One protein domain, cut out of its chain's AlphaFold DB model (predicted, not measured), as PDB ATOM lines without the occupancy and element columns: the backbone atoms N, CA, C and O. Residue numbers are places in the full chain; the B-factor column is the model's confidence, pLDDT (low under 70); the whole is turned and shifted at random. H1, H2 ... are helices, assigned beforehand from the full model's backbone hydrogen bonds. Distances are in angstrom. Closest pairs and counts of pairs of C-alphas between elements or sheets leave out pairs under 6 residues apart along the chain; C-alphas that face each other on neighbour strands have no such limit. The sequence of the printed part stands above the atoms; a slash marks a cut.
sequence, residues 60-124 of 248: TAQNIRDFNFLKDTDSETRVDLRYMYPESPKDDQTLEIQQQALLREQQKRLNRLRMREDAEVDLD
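Overview. This is residues 60 to 124 of the 248 residues of an uncharacterized protein of Vombatus ursinus (UniProt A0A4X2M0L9). One long helix, H3, makes the length, with the shorter H1 and H2 gathered at its first half and residues 110 to 124 sticking out as a free arm. The printed part has 65 residues with three named helices, H1, H2 and H3 in that order, and no named strand: all helix. It is loose, with a radius of gyration of the C-alphas of 15.2 A, and spans 52 by 21 by 17 A.

Along the chain. H1, residues 60 to 73, begins at C-alpha 60 (-14.567, -38.849, 35.594) and measures 19.8 A. H2 is residues 79 to 84. H3, residues 92 to 123, measures 46.6 A and ends at C-alpha 123 (-59.741, -57.408, 31.765).

Arrangement. H1 and H2 are close but not clearly touching; their closest C-alphas, of Lys 71 and Arg 82, are 7.2 A apart. H2 touches residues 98 to 105 of H3, closest at the C-alphas of Leu 81 and Leu 102, 6.1 A, at a steep tilt of 54 degrees, opposite ways. H1, with residues 60 to 64 alone, only just touches H3, with 3 pairs of C-alphas within 8 A, the closest those of Thr 60 and Asp 92, 6.1 A. In H1, H2 and H3 every O i to N i+4 pair is within hydrogen-bond range.

Size, cuts and confidence. The C-alphas of Ala 61 and Asp 124, the two farthest apart, are 52.2 A apart. The printed part has no cut. The link from H1 to H2 is tight and that from H2 to H3 short. pLDDT is under 70 at residues 74 to 75 and 118 to 124.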
ATOM      1  N   THR A  60     -14.185 -37.477  35.943       85.75
ATOM      2  CA  THR A  60     -14.567 -38.849  35.594       85.75
ATOM      3  C   THR A  60     -14.342 -39.792  36.773       85.75
ATOM      4  O   THR A  60     -15.249 -40.538  37.138       85.75
ATOM      5  N   ALA A  61     -13.202 -39.706  37.462       88.75
ATOM      6  CA  ALA A  61     -12.946 -40.508  38.659       88.75
ATOM      7  C   ALA A  61     -13.951 -40.231  39.796       88.75
ATOM      8  O   ALA A  61     -14.327 -41.158  40.520       88.75
ATOM      9  N   GLN A  62     -14.404 -38.983  39.959       90.56
ATOM     10  CA  GLN A  62     -15.446 -38.649  40.937       90.56
ATOM     11  C   GLN A  62     -16.807 -39.228  40.527       90.56
ATOM     12  O   GLN A  62     -17.457 -39.881  41.340       90.56
ATOM     13  N   ASN A  63     -17.190 -39.090  39.258       92.12
ATOM     14  CA  ASN A  63     -18.437 -39.645  38.730       92.12
ATOM     15  C   ASN A  63     -18.477 -41.178  38.832       92.12
ATOM     16  O   ASN A  63     -19.503 -41.740  39.211       92.12
ATOM     17  N   ILE A  64     -17.360 -41.858  38.546       94.00
ATOM     18  CA  ILE A  64     -17.221 -43.312  38.720       94.00
ATOM     19  C   ILE A  64     -17.473 -43.696  40.183       94.00
ATOM     20  O   ILE A  64     -18.189 -44.661  40.454       94.00
ATOM     21  N   ARG A  65     -16.912 -42.952  41.144       93.00
ATOM     22  CA  ARG A  65     -17.124 -43.214  42.578       93.00
ATOM     23  C   ARG A  65     -18.574 -43.004  42.985       93.00
ATOM     24  O   ARG A  65     -19.131 -43.871  43.650       93.00
ATOM     25  N   ASP A  66     -19.180 -41.899  42.565       92.25
ATOM     26  CA  ASP A  66     -20.566 -41.571  42.903       92.25
ATOM     27  C   ASP A  66     -21.539 -42.593  42.295       92.25
ATOM     28  O   ASP A  66     -22.455 -43.070  42.967       92.25
ATOM     29  N   PHE A  67     -21.297 -43.014  41.051       93.75
ATOM     30  CA  PHE A  67     -22.074 -44.066  40.402       93.75
ATOM     31  C   PHE A  67     -21.940 -45.414  41.119       93.75
ATOM     32  O   PHE A  67     -22.956 -46.049  41.403       93.75
ATOM     33  N   ASN A  68     -20.716 -45.840  41.454       92.56
ATOM     34  CA  ASN A  68     -20.496 -47.076  42.209       92.56
ATOM     35  C   ASN A  68     -21.131 -47.001  43.599       92.56
ATOM     36  O   ASN A  68     -21.745 -47.965  44.024       92.56
ATOM     37  N   PHE A  69     -21.084 -45.855  44.281       92.88
ATOM     38  CA  PHE A  69     -21.761 -45.684  45.567       92.88
ATOM     39  C   PHE A  69     -23.285 -45.850  45.453       92.88
ATOM     40  O   PHE A  69     -23.906 -46.496  46.299       92.88
ATOM     41  N   LEU A  70     -23.903 -45.303  44.402       90.12
ATOM     42  CA  LEU A  70     -25.344 -45.445  44.166       90.12
ATOM     43  C   LEU A  70     -25.728 -46.871  43.757       90.12
ATOM     44  O   LEU A  70     -26.718 -47.400  44.256       90.12
ATOM     45  N   LYS A  71     -24.941 -47.502  42.878       89.75
ATOM     46  CA  LYS A  71     -25.060 -48.925  42.524       89.75
ATOM     47  C   LYS A  71     -24.896 -49.813  43.768       89.75
ATOM     48  O   LYS A  71     -25.652 -50.760  43.935       89.75
ATOM     49  N   ASP A  72     -23.951 -49.425  44.623       87.31
ATOM     50  CA  ASP A  72     -23.614 -49.769  46.012       87.31
ATOM     51  C   ASP A  72     -24.798 -49.977  46.960       87.31
ATOM     52  O   ASP A  72     -25.027 -51.038  47.551       87.31
ATOM     53  N   THR A  73     -25.509 -48.864  47.113       86.94
ATOM     54  CA  THR A  73     -26.361 -48.557  48.259       86.94
ATOM     55  C   THR A  73     -27.834 -48.785  47.930       86.94
ATOM     56  O   THR A  73     -28.563 -49.384  48.722       86.94
ATOM     57  N   ASP A  74     -28.278 -48.376  46.737       68.31
ATOM     58  CA  ASP A  74     -29.673 -48.509  46.315       68.31
ATOM     59  C   ASP A  74     -29.920 -49.896  45.715       68.31
ATOM     60  O   ASP A  74     -29.758 -50.139  44.516       68.31
ATOM     61  N   SER A  75     -30.331 -50.818  46.580       67.12
ATOM     62  CA  SER A  75     -30.295 -52.252  46.295       67.12
ATOM     63  C   SER A  75     -31.546 -52.824  45.627       67.12
ATOM     64  O   SER A  75     -31.609 -54.033  45.493       67.12
ATOM     65  N   GLU A  76     -32.544 -52.033  45.218       78.88
ATOM     66  CA  GLU A  76     -33.773 -52.590  44.610       78.88
ATOM     67  C   GLU A  76     -33.966 -52.191  43.139       78.88
ATOM     68  O   GLU A  76     -34.410 -52.988  42.318       78.88
ATOM     69  N   THR A  77     -33.603 -50.964  42.760       82.06
ATOM     70  CA  THR A  77     -33.781 -50.453  41.386       82.06
ATOM     71  C   THR A  77     -32.577 -50.689  40.478       82.06
ATOM     72  O   THR A  77     -32.659 -50.394  39.291       82.06
ATOM     73  N   ARG A  78     -31.461 -51.175  41.035       89.06
ATOM     74  CA  ARG A  78     -30.176 -51.370  40.337       89.06
ATOM     75  C   ARG A  78     -29.656 -52.809  40.437       89.06
ATOM     76  O   ARG A  78     -28.482 -53.069  40.179       89.06
ATOM     77  N   VAL A  79     -30.522 -53.742  40.835       89.06
ATOM     78  CA  VAL A  79     -30.190 -55.162  41.013       89.06
ATOM     79  C   VAL A  79     -29.827 -55.808  39.685       89.06
ATOM     80  O   VAL A  79     -28.744 -56.379  39.574       89.06
ATOM     81  N   ASP A  80     -30.683 -55.683  38.667       89.19
ATOM     82  CA  ASP A  80     -30.418 -56.310  37.368       89.19
ATOM     83  C   ASP A  80     -29.163 -55.697  36.729       89.19
ATOM     84  O   ASP A  80     -28.325 -56.422  36.189       89.19
ATOM     85  N   LEU A  81     -28.955 -54.383  36.884       91.38
ATOM     86  CA  LEU A  81     -27.724 -53.717  36.461       91.38
ATOM     87  C   LEU A  81     -26.466 -54.326  37.094       91.38
ATOM     88  O   LEU A  81     -25.477 -54.532  36.392       91.38
ATOM     89  N   ARG A  82     -26.482 -54.625  38.398       92.06
ATOM     90  CA  ARG A  82     -25.356 -55.280  39.087       92.06
ATOM     91  C   ARG A  82     -25.074 -56.673  38.546       92.06
ATOM     92  O   ARG A  82     -23.907 -57.038  38.431       92.06
ATOM     93  N   TYR A  83     -26.116 -57.429  38.213       91.31
ATOM     94  CA  TYR A  83     -25.955 -58.747  37.604       91.31
ATOM     95  C   TYR A  83     -25.348 -58.657  36.201       91.31
ATOM     96  O   TYR A  83     -24.467 -59.445  35.868       91.31
ATOM     97  N   MET A  84     -25.783 -57.689  35.392       91.81
ATOM     98  CA  MET A  84     -25.278 -57.504  34.026       91.81
ATOM     99  C   MET A  84     -23.867 -56.906  33.990       91.81
ATOM    100  O   MET A  84     -23.075 -57.241  33.111       91.81
ATOM    101  N   TYR A  85     -23.550 -56.031  34.943       93.56
ATOM    102  CA  TYR A  85     -22.262 -55.354  35.058       93.56
ATOM    103  C   TYR A  85     -21.728 -55.499  36.484       93.56
ATOM    104  O   TYR A  85     -21.854 -54.569  37.284       93.56
ATOM    105  N   PRO A  86     -21.125 -56.645  36.838       92.12
ATOM    106  CA  PRO A  86     -20.587 -56.859  38.179       92.12
ATOM    107  C   PRO A  86     -19.354 -55.987  38.447       92.12
ATOM    108  O   PRO A  86     -19.176 -55.494  39.559       92.12
ATOM    109  N   GLU A  87     -18.534 -55.724  37.427       92.75
ATOM    110  CA  GLU A  87     -17.337 -54.893  37.566       92.75
ATOM    111  C   GLU A  87     -17.660 -53.392  37.610       92.75
ATOM    112  O   GLU A  87     -18.531 -52.884  36.893       92.75
ATOM    113  N   SER A  88     -16.921 -52.660  38.447       91.75
ATOM    114  CA  SER A  88     -16.942 -51.197  38.448       91.75
ATOM    115  C   SER A  88     -16.321 -50.643  37.161       91.75
ATOM    116  O   SER A  88     -15.291 -51.156  36.711       91.75
ATOM    117  N   PRO A  89     -16.904 -49.585  36.576       93.62
ATOM    118  CA  PRO A  89     -16.340 -48.947  35.397       93.62
ATOM    119  C   PRO A  89     -14.969 -48.346  35.725       93.62
ATOM    120  O   PRO A  89     -14.779 -47.760  36.792       93.62
ATOM    121  N   LYS A  90     -14.015 -48.531  34.809       90.81
ATOM    122  CA  LYS A  90     -12.616 -48.087  34.946       90.81
ATOM    123  C   LYS A  90     -12.372 -46.780  34.195       90.81
ATOM    124  O   LYS A  90     -11.662 -45.917  34.696       90.81
ATOM    125  N   ASP A  91     -13.055 -46.632  33.062       92.69
ATOM    126  CA  ASP A  91     -12.941 -45.503  32.145       92.69
ATOM    127  C   ASP A  91     -14.311 -44.858  31.895       92.69
ATOM    128  O   ASP A  91     -15.357 -45.491  32.085       92.69
ATOM    129  N   ASP A  92     -14.304 -43.630  31.379       93.50
ATOM    130  CA  ASP A  92     -15.508 -42.851  31.054       93.50
ATOM    131  C   ASP A  92     -16.463 -43.601  30.109       93.50
ATOM    132  O   ASP A  92     -17.664 -43.678  30.343       93.50
ATOM    133  N   GLN A  93     -15.907 -44.276  29.098       95.31
ATOM    134  CA  GLN A  93     -16.672 -45.100  28.156       95.31
ATOM    135  C   GLN A  93     -17.416 -46.239  28.868       95.31
ATOM    136  O   GLN A  93     -18.593 -46.485  28.615       95.31
ATOM    137  N   THR A  94     -16.741 -46.933  29.791       95.38
ATOM    138  CA  THR A  94     -17.360 -48.030  30.550       95.38
ATOM    139  C   THR A  94     -18.416 -47.522  31.528       95.38
ATOM    140  O   THR A  94     -19.419 -48.202  31.740       95.38
ATOM    141  N   LEU A  95     -18.222 -46.324  32.088       95.44
ATOM    142  CA  LEU A  95     -19.207 -45.664  32.939       95.44
ATOM    143  C   LEU A  95     -20.467 -45.314  32.137       95.44
ATOM    144  O   LEU A  95     -21.566 -45.671  32.557       95.44
ATOM    145  N   GLU A  96     -20.305 -44.683  30.975       96.44
ATOM    146  CA  GLU A  96     -21.404 -44.299  30.084       96.44
ATOM    147  C   GLU A  96     -22.229 -45.520  29.651       96.44
ATOM    148  O   GLU A  96     -23.459 -45.512  29.736       96.44
ATOM    149  N   ILE A  97     -21.570 -46.623  29.272       96.75
ATOM    150  CA  ILE A  97     -22.253 -47.876  28.909       96.75
ATOM    151  C   ILE A  97     -23.133 -48.381  30.063       96.75
ATOM    152  O   ILE A  97     -24.295 -48.740  29.841       96.75
ATOM    153  N   GLN A  98     -22.612 -48.389  31.295       95.75
ATOM    154  CA  GLN A  98     -23.376 -48.832  32.466       95.75
ATOM    155  C   GLN A  98     -24.535 -47.875  32.792       95.75
ATOM    156  O   GLN A  98     -25.634 -48.331  33.117       95.75
ATOM    157  N   GLN A  99     -24.344 -46.560  32.652       95.31
ATOM    158  CA  GLN A  99     -25.407 -45.568  32.850       95.31
ATOM    159  C   GLN A  99     -26.533 -45.717  31.819       95.31
ATOM    160  O   GLN A  99     -27.712 -45.730  32.180       95.31
ATOM    161  N   GLN A 100     -26.198 -45.915  30.544       96.69
ATOM    162  CA  GLN A 100     -27.192 -46.170  29.501       96.69
ATOM    163  C   GLN A 100     -27.948 -47.480  29.727       96.69
ATOM    164  O   GLN A 100     -29.159 -47.542  29.503       96.69
ATOM    165  N   ALA A 101     -27.261 -48.537  30.166       95.00
ATOM    166  CA  ALA A 101     -27.909 -49.801  30.494       95.00
ATOM    167  C   ALA A 101     -28.939 -49.633  31.621       95.00
ATOM    168  O   ALA A 101     -30.059 -50.130  31.487       95.00
ATOM    169  N   LEU A 102     -28.604 -48.860  32.659       94.38
ATOM    170  CA  LEU A 102     -29.527 -48.529  33.745       94.38
ATOM    171  C   LEU A 102     -30.771 -47.795  33.229       94.38
ATOM    172  O   LEU A 102     -31.893 -48.150  33.588       94.38
ATOM    173  N   LEU A 103     -30.598 -46.807  32.348       95.12
ATOM    174  CA  LEU A 103     -31.727 -46.087  31.748       95.12
ATOM    175  C   LEU A 103     -32.625 -47.015  30.917       95.12
ATOM    176  O   LEU A 103     -33.851 -46.943  31.018       95.12
ATOM    177  N   ARG A 104     -32.039 -47.930  30.130       95.44
ATOM    178  CA  ARG A 104     -32.802 -48.930  29.359       95.44
ATOM    179  C   ARG A 104     -33.582 -49.876  30.269       95.44
ATOM    180  O   ARG A 104     -34.729 -50.198  29.964       95.44
ATOM    181  N   GLU A 105     -32.989 -50.313  31.376       93.19
ATOM    182  CA  GLU A 105     -33.647 -51.165  32.370       93.19
ATOM    183  C   GLU A 105     -34.844 -50.454  33.014       93.19
ATOM    184  O   GLU A 105     -35.950 -51.003  33.045       93.19
ATOM    185  N   GLN A 106     -34.659 -49.203  33.443       92.75
ATOM    186  CA  GLN A 106     -35.733 -48.385  34.009       92.75
ATOM    187  C   GLN A 106     -36.861 -48.167  32.998       92.75
ATOM    188  O   GLN A 106     -38.030 -48.370  33.329       92.75
ATOM    189  N   GLN A 107     -36.527 -47.855  31.744       94.12
ATOM    190  CA  GLN A 107     -37.524 -47.710  30.686       94.12
ATOM    191  C   GLN A 107     -38.269 -49.024  30.424       94.12
ATOM    192  O   GLN A 107     -39.490 -49.027  30.276       94.12
ATOM    193  N   LYS A 108     -37.567 -50.162  30.414       93.12
ATOM    194  CA  LYS A 108     -38.178 -51.489  30.265       93.12
ATOM    195  C   LYS A 108     -39.131 -51.796  31.420       93.12
ATOM    196  O   LYS A 108     -40.207 -52.344  31.185       93.12
ATOM    197  N   ARG A 109     -38.770 -51.434  32.655       91.62
ATOM    198  CA  ARG A 109     -39.639 -51.576  33.832       91.62
ATOM    199  C   ARG A 109     -40.884 -50.701  33.709       91.62
ATOM    200  O   ARG A 109     -41.980 -51.207  33.921       91.62
ATOM    201  N   LEU A 110     -40.736 -49.440  33.303       93.75
ATOM    202  CA  LEU A 110     -41.871 -48.545  33.054       93.75
ATOM    203  C   LEU A 110     -42.789 -49.082  31.953       93.75
ATOM    204  O   LEU A 110     -44.000 -49.103  32.134       93.75
ATOM    205  N   ASN A 111     -42.231 -49.582  30.851       94.88
ATOM    206  CA  ASN A 111     -43.020 -50.184  29.777       94.88
ATOM    207  C   ASN A 111     -43.788 -51.421  30.266       94.88
ATOM    208  O   ASN A 111     -44.950 -51.585  29.926       94.88
ATOM    209  N   ARG A 112     -43.179 -52.267  31.109       93.00
ATOM    210  CA  ARG A 112     -43.870 -53.416  31.724       93.00
ATOM    211  C   ARG A 112     -45.020 -52.993  32.636       93.00
ATOM    212  O   ARG A 112     -46.036 -53.677  32.659       93.00
ATOM    213  N   LEU A 113     -44.851 -51.909  33.393       91.94
ATOM    214  CA  LEU A 113     -45.907 -51.375  34.256       91.94
ATOM    215  C   LEU A 113     -47.054 -50.798  33.429       91.94
ATOM    216  O   LEU A 113     -48.195 -51.148  33.693       91.94
ATOM    217  N   ARG A 114     -46.745 -50.027  32.381       92.94
ATOM    218  CA  ARG A 114     -47.748 -49.510  31.436       92.94
ATOM    219  C   ARG A 114     -48.530 -50.634  30.762       92.94
ATOM    220  O   ARG A 114     -49.742 -50.619  30.791       92.94
ATOM    221  N   MET A 115     -47.851 -51.667  30.260       86.75
ATOM    222  CA  MET A 115     -48.532 -52.817  29.650       86.75
ATOM    223  C   MET A 115     -49.381 -53.618  30.645       86.75
ATOM    224  O   MET A 115     -50.371 -54.219  30.244       86.75
ATOM    225  N   ARG A 116     -49.004 -53.665  31.931       82.88
ATOM    226  CA  ARG A 116     -49.855 -54.271  32.967       82.88
ATOM    227  C   ARG A 116     -51.084 -53.420  33.255       82.88
ATOM    228  O   ARG A 116     -52.154 -53.989  33.372       82.88
ATOM    229  N   GLU A 117     -50.922 -52.106  33.348       75.06
ATOM    230  CA  GLU A 117     -52.020 -51.154  33.531       75.06
ATOM    231  C   GLU A 117     -52.999 -51.223  32.349       75.06
ATOM    232  O   GLU A 117     -54.190 -51.417  32.558       75.06
ATOM    233  N   ASP A 118     -52.496 -51.210  31.113       60.50
ATOM    234  CA  ASP A 118     -53.314 -51.349  29.902       60.50
ATOM    235  C   ASP A 118     -54.047 -52.707  29.852       60.50
ATOM    236  O   ASP A 118     -55.209 -52.769  29.459       60.50
ATOM    237  N   ALA A 119     -53.404 -53.796  30.295       58.56
ATOM    238  CA  ALA A 119     -54.034 -55.117  30.372       58.56
ATOM    239  C   ALA A 119     -55.071 -55.228  31.505       58.56
ATOM    240  O   ALA A 119     -56.062 -55.933  31.356       58.56
ATOM    241  N   GLU A 120     -54.869 -54.554  32.638       53.84
ATOM    242  CA  GLU A 120     -55.810 -54.566  33.765       53.84
ATOM    243  C   GLU A 120     -57.090 -53.773  33.439       53.84
ATOM    244  O   GLU A 120     -58.176 -54.167  33.858       53.84
ATOM    245  N   VAL A 121     -56.988 -52.732  32.603       55.09
ATOM    246  CA  VAL A 121     -58.144 -51.990  32.063       55.09
ATOM    247  C   VAL A 121     -58.926 -52.813  31.021       55.09
ATOM    248  O   VAL A 121     -60.141 -52.662  30.910       55.09
ATOM    249  N   ASP A 122     -58.268 -53.721  30.292       50.62
ATOM    250  CA  ASP A 122     -58.901 -54.570  29.264       50.62
ATOM    251  C   ASP A 122     -59.574 -55.838  29.849       50.62
ATOM    252  O   ASP A 122     -60.513 -56.403  29.274       50.62
ATOM    253  N   LEU A 123     -59.149 -56.271  31.044       48.44
ATOM    254  CA  LEU A 123     -59.741 -57.408  31.765       48.44
ATOM    255  C   LEU A 123     -61.085 -57.080  32.434       48.44
ATOM    256  O   LEU A 123     -61.883 -57.994  32.644       48.44
ATOM    257  N   ASP A 124     -61.379 -55.806  32.710       44.19
ATOM    258  CA  ASP A 124     -62.692 -55.384  33.232       44.19
ATOM    259  C   ASP A 124     -63.743 -55.208  32.109       44.19
ATOM    260  O   ASP A 124     -64.937 -55.055  32.366       44.19
TER     261      ASP A 124